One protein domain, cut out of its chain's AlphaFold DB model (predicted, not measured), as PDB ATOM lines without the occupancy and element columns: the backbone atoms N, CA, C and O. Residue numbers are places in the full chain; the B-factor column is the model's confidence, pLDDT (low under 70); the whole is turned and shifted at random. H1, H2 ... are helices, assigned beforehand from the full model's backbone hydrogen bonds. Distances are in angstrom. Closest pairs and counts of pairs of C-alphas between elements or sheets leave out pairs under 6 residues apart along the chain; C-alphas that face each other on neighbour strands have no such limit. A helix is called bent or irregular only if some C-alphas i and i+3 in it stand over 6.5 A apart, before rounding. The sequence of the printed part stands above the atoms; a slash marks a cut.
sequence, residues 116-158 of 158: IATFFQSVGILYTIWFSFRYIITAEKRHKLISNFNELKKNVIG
ATOM      1  N   ILE A 116     188.415 401.255 349.158       72.50
ATOM      2  CA  ILE A 116     188.666 399.904 348.652       72.50
ATOM      3  C   ILE A 116     188.158 399.742 347.211       72.50
ATOM      4  O   ILE A 116     188.892 399.252 346.355       72.50
ATOM      5  N   ALA A 117     186.949 400.229 346.913       77.06
ATOM      6  CA  ALA A 117     186.319 400.075 345.603       77.06
ATOM      7  C   ALA A 117     187.126 400.741 344.470       77.06
ATOM      8  O   ALA A 117     187.434 400.105 343.460       77.06
ATOM      9  N   THR A 118     187.543 401.993 344.660       75.50
ATOM     10  CA  THR A 118     188.299 402.761 343.658       75.50
ATOM     11  C   THR A 118     189.714 402.211 343.449       75.50
ATOM     12  O   THR A 118     190.222 402.189 342.321       75.50
ATOM     13  N   PHE A 119     190.352 401.714 344.515       76.50
ATOM     14  CA  PHE A 119     191.658 401.062 344.406       76.50
ATOM     15  C   PHE A 119     191.578 399.762 343.602       76.50
ATOM     16  O   PHE A 119     192.390 399.571 342.697       76.50
ATOM     17  N   PHE A 120     190.585 398.901 343.856       82.62
ATOM     18  CA  PHE A 120     190.431 397.653 343.099       82.62
ATOM     19  C   PHE A 120     190.149 397.892 341.611       82.62
ATOM     20  O   PHE A 120     190.705 397.180 340.777       82.62
ATOM     21  N   GLN A 121     189.371 398.919 341.251       83.50
ATOM     22  CA  GLN A 121     189.145 399.279 339.845       83.50
ATOM     23  C   GLN A 121     190.437 399.742 339.149       83.50
ATOM     24  O   GLN A 121     190.738 399.300 338.038       83.50
ATOM     25  N   SER A 122     191.231 400.591 339.809       84.56
ATOM     26  CA  SER A 122     192.499 401.097 339.259       84.56
ATOM     27  C   SER A 122     193.530 399.978 339.097       84.56
ATOM     28  O   SER A 122     194.163 399.861 338.048       84.56
ATOM     29  N   VAL A 123     193.656 399.115 340.112       85.38
ATOM     30  CA  VAL A 123     194.520 397.927 340.069       85.38
ATOM     31  C   VAL A 123     194.046 396.951 338.994       85.38
ATOM     32  O   VAL A 123     194.883 396.398 338.290       85.38
ATOM     33  N   GLY A 124     192.733 396.783 338.808       87.06
ATOM     34  CA  GLY A 124     192.158 395.960 337.744       87.06
ATOM     35  C   GLY A 124     192.589 396.420 336.352       87.06
ATOM     36  O   GLY A 124     193.102 395.615 335.581       87.06
ATOM     37  N   ILE A 125     192.482 397.719 336.058       90.06
ATOM     38  CA  ILE A 125     192.908 398.294 334.769       90.06
ATOM     39  C   ILE A 125     194.420 398.129 334.572       90.06
ATOM     40  O   ILE A 125     194.866 397.689 333.509       90.06
ATOM     41  N   LEU A 126     195.214 398.434 335.605       88.56
ATOM     42  CA  LEU A 126     196.667 398.253 335.572       88.56
ATOM     43  C   LEU A 126     197.042 396.789 335.307       88.56
ATOM     44  O   LEU A 126     197.906 396.508 334.474       88.56
ATOM     45  N   TYR A 127     196.370 395.862 335.989       86.69
ATOM     46  CA  TYR A 127     196.598 394.431 335.856       86.69
ATOM     47  C   TYR A 127     196.191 393.928 334.476       86.69
ATOM     48  O   TYR A 127     196.946 393.165 333.887       86.69
ATOM     49  N   THR A 128     195.072 394.391 333.914       92.44
ATOM     50  CA  THR A 128     194.673 394.059 332.540       92.44
ATOM     51  C   THR A 128     195.724 394.522 331.537       92.44
ATOM     52  O   THR A 128     196.150 393.726 330.705       92.44
ATOM     53  N   ILE A 129     196.206 395.763 331.637       91.31
ATOM     54  CA  ILE A 129     197.236 396.292 330.727       91.31
ATOM     55  C   ILE A 129     198.542 395.491 330.856       91.31
ATOM     56  O   ILE A 129     199.112 395.067 329.846       91.31
ATOM     57  N   TRP A 130     198.999 395.228 332.084       85.38
ATOM     58  CA  TRP A 130     200.210 394.443 332.348       85.38
ATOM     59  C   TRP A 130     200.074 392.990 331.883       85.38
ATOM     60  O   TRP A 130     200.985 392.454 331.252       85.38
ATOM     61  N   PHE A 131     198.929 392.361 332.151       85.12
ATOM     62  CA  PHE A 131     198.618 390.995 331.751       85.12
ATOM     63  C   PHE A 131     198.570 390.877 330.225       85.12
ATOM     64  O   PHE A 131     199.251 390.033 329.644       85.12
ATOM     65  N   SER A 132     197.847 391.765 329.548       88.31
ATOM     66  CA  SER A 132     197.789 391.773 328.087       88.31
ATOM     67  C   SER A 132     199.183 391.951 327.482       88.31
ATOM     68  O   SER A 132     199.581 391.167 326.621       88.31
ATOM     69  N   PHE A 133     199.981 392.895 327.986       83.50
ATOM     70  CA  PHE A 133     201.353 393.087 327.512       83.50
ATOM     71  C   PHE A 133     202.239 391.855 327.771       83.50
ATOM     72  O   PHE A 133     202.947 391.375 326.883       83.50
ATOM     73  N   ARG A 134     202.180 391.282 328.976       79.81
ATOM     74  CA  ARG A 134     203.048 390.170 329.386       79.81
ATOM     75  C   ARG A 134     202.688 388.844 328.723       79.81
ATOM     76  O   ARG A 134     203.595 388.079 328.400       79.81
ATOM     77  N   TYR A 135     201.403 388.551 328.557       73.00
ATOM     78  CA  TYR A 135     200.930 387.231 328.140       73.00
ATOM     79  C   TYR A 135     200.539 387.169 326.656       73.00
ATOM     80  O   TYR A 135     200.686 386.104 326.060       73.00
ATOM     81  N   ILE A 136     200.119 388.276 326.027       75.81
ATOM     82  CA  ILE A 136     199.727 388.282 324.601       75.81
ATOM     83  C   ILE A 136     200.918 388.622 323.696       75.81
ATOM     84  O   ILE A 136     201.129 387.955 322.677       75.81
ATOM     85  N   ILE A 137     201.719 389.625 324.071       66.12
ATOM     86  CA  ILE A 137     202.816 390.147 323.231       66.12
ATOM     87  C   ILE A 137     204.097 389.315 323.385       66.12
ATOM     88  O   ILE A 137     204.864 389.185 322.434       66.12
ATOM     89  N   THR A 138     204.314 388.662 324.535       58.44
ATOM     90  CA  THR A 138     205.442 387.727 324.690       58.44
ATOM     91  C   THR A 138     205.147 386.411 323.957       58.44
ATOM     92  O   THR A 138     204.678 385.433 324.543       58.44
ATOM     93  N   ALA A 139     205.439 386.375 322.657       54.06
ATOM     94  CA  ALA A 139     205.291 385.191 321.811       54.06
ATOM     95  C   ALA A 139     206.178 384.003 322.240       54.06
ATOM     96  O   ALA A 139     205.850 382.862 321.922       54.06
ATOM     97  N   GLU A 140     207.241 384.223 323.025       52.56
ATOM     98  CA  GLU A 140     208.137 383.149 323.489       52.56
ATOM     99  C   GLU A 140     207.429 382.051 324.297       52.56
ATOM    100  O   GLU A 140     207.854 380.895 324.280       52.56
ATOM    101  N   LYS A 141     206.308 382.358 324.966       52.09
ATOM    102  CA  LYS A 141     205.539 381.318 325.670       52.09
ATOM    103  C   LYS A 141     204.716 380.432 324.731       52.09
ATOM    104  O   LYS A 141     204.333 379.343 325.150       52.09
ATOM    105  N   ARG A 142     204.478 380.836 323.475       55.47
ATOM    106  CA  ARG A 142     203.671 380.061 322.515       55.47
ATOM    107  C   ARG A 142     204.382 378.775 322.084       55.47
ATOM    108  O   ARG A 142     203.745 377.730 322.038       55.47
ATOM    109  N   HIS A 143     205.701 378.807 321.881       53.94
ATOM    110  CA  HIS A 143     206.453 377.618 321.453       53.94
ATOM    111  C   HIS A 143     206.546 376.531 322.536       53.94
ATOM    112  O   HIS A 143     206.398 375.351 322.224       53.94
ATOM    113  N   LYS A 144     206.708 376.903 323.816       52.31
ATOM    114  CA  LYS A 144     206.729 375.929 324.929       52.31
ATOM    115  C   LYS A 144     205.339 375.426 325.328       52.31
ATOM    116  O   LYS A 144     205.210 374.264 325.694       52.31
ATOM    117  N   LEU A 145     204.294 376.254 325.231       57.56
ATOM    118  CA  LEU A 145     202.930 375.796 325.523       57.56
ATOM    119  C   LEU A 145     202.387 374.856 324.447       57.56
ATOM    120  O   LEU A 145     201.744 373.877 324.798       57.56
ATOM    121  N   ILE A 146     202.650 375.113 323.163       60.56
ATOM    122  CA  ILE A 146     202.165 374.247 322.074       60.56
ATOM    123  C   ILE A 146     202.856 372.877 322.111       60.56
ATOM    124  O   ILE A 146     202.199 371.856 321.925       60.56
ATOM    125  N   SER A 147     204.157 372.843 322.416       60.72
ATOM    126  CA  SER A 147     204.907 371.596 322.618       60.72
ATOM    127  C   SER A 147     204.334 370.770 323.775       60.72
ATOM    128  O   SER A 147     203.993 369.607 323.571       60.72
ATOM    129  N   ASN A 148     204.138 371.378 324.948       59.38
ATOM    130  CA  ASN A 148     203.597 370.673 326.113       59.38
ATOM    131  C   ASN A 148     202.114 370.299 325.934       59.38
ATOM    132  O   ASN A 148     201.676 369.261 326.420       59.38
ATOM    133  N   PHE A 149     201.325 371.110 325.221       65.88
ATOM    134  CA  PHE A 149     199.932 370.795 324.900       65.88
ATOM    135  C   PHE A 149     199.830 369.611 323.935       65.88
ATOM    136  O   PHE A 149     198.972 368.757 324.124       65.88
ATOM    137  N   ASN A 150     200.724 369.509 322.947       62.53
ATOM    138  CA  ASN A 150     200.781 368.349 322.056       62.53
ATOM    139  C   ASN A 150     201.211 367.071 322.789       62.53
ATOM    140  O   ASN A 150     200.641 366.017 322.518       62.53
ATOM    141  N   GLU A 151     202.149 367.144 323.738       65.88
ATOM    142  CA  GLU A 151     202.514 365.989 324.574       65.88
ATOM    143  C   GLU A 151     201.386 365.562 325.521       65.88
ATOM    144  O   GLU A 151     201.092 364.373 325.630       65.88
ATOM    145  N   LEU A 152     200.703 366.512 326.166       68.06
ATOM    146  CA  LEU A 152     199.558 366.214 327.033       68.06
ATOM    147  C   LEU A 152     198.364 365.679 326.234       68.06
ATOM    148  O   LEU A 152     197.722 364.722 326.658       68.06
ATOM    149  N   LYS A 153     198.100 366.236 325.048       65.50
ATOM    150  CA  LYS A 153     197.088 365.731 324.113       65.50
ATOM    151  C   LYS A 153     197.422 364.306 323.665       65.50
ATOM    152  O   LYS A 153     196.550 363.450 323.678       65.50
ATOM    153  N   LYS A 154     198.678 364.027 323.323       68.81
ATOM    154  CA  LYS A 154     199.126 362.676 322.969       68.81
ATOM    155  C   LYS A 154     198.955 361.695 324.137       68.81
ATOM    156  O   LYS A 154     198.451 360.604 323.945       68.81
ATOM    157  N   ASN A 155     199.264 362.107 325.366       66.88
ATOM    158  CA  ASN A 155     199.100 361.244 326.541       66.88
ATOM    159  C   ASN A 155     197.639 361.014 326.969       66.88
ATOM    160  O   ASN A 155     197.362 360.017 327.630       66.88
ATOM    161  N   VAL A 156     196.708 361.909 326.624       69.38
ATOM    162  CA  VAL A 156     195.281 361.763 326.976       69.38
ATOM    163  C   VAL A 156     194.469 361.094 325.862       69.38
ATOM    164  O   VAL A 156     193.462 360.457 326.159       69.38
ATOM    165  N   ILE A 157     194.884 361.218 324.599       68.12
ATOM    166  CA  ILE A 157     194.125 360.693 323.451       68.12
ATOM    167  C   ILE A 157     194.811 359.478 322.783       68.12
ATOM    168  O   ILE A 157     194.142 358.760 322.044       68.12
ATOM    169  N   GLY A 158     196.080 359.184 323.104       48.91
ATOM    170  CA  GLY A 158     196.872 358.100 322.495       48.91
ATOM    171  C   GLY A 158     197.667 358.559 321.280       48.91
ATOM    172  O   GLY A 158     197.039 359.049 320.316       48.91
TER     173      GLY A 158
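This is residues 116 to 158 of the 158 residues of the protein "CAAD domain-containing protein" of Lyngbya aestuarii BL J (UniProt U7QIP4). Two long helices, H1 and H2, meet near their ends at a wide corner, like an open L, with a two-residue link at the bend and no part folded back on another. H1 makes the longer arm and H2 the other, and residues 116 to 158 stand free throughout. The printed part has 43 residues with two named helices, H1 then H2 along the chain, and no named strand; the class is all helix. It is extended, with a radius of gyration of the C-alphas of 16.6 A, and its C-alphas span 50 by 20 by 7 A.

H1, the longest helix, holds residues 116 to 137 and measures 30.7 A from first to last C-alpha. It begins at C-alpha 116, (188.666, 399.904, 348.652), and ends at C-alpha 137, (202.816, 390.147, 323.231). It is neither bent nor irregular, but only just: C-alphas 134 and 137 are 6.2 A apart. H2 holds residues 140 to 157, is 26.5 A long from first to last C-alpha and ends at C-alpha 157, (194.125, 360.693, 323.451). It too is neither bent nor irregular, but only just, with C-alphas 140 and 143 6.1 A apart.

H1 and H2 are close but not clearly touching, with 1 pair of C-alphas within 8 A: those of Tyr 135 and Lys 141, 7.9 A apart. Their lines are about perpendicular, at 84 degrees. Their centres are 27.9 A apart. Of the O i to N i+4 pairs, 17 of 18 in H1 and 13 of 14 in H2 are within hydrogen-bond range.

The two C-alphas farthest apart are those of Thr 118 and Gly 158, at 50.2 A. The printed part has no cut, and the link from H1 to H2 is tight. Gly 158 is the chain's last residue. The mean pLDDT of the printed part is 71.6, and residues 137 to 158 are under 70.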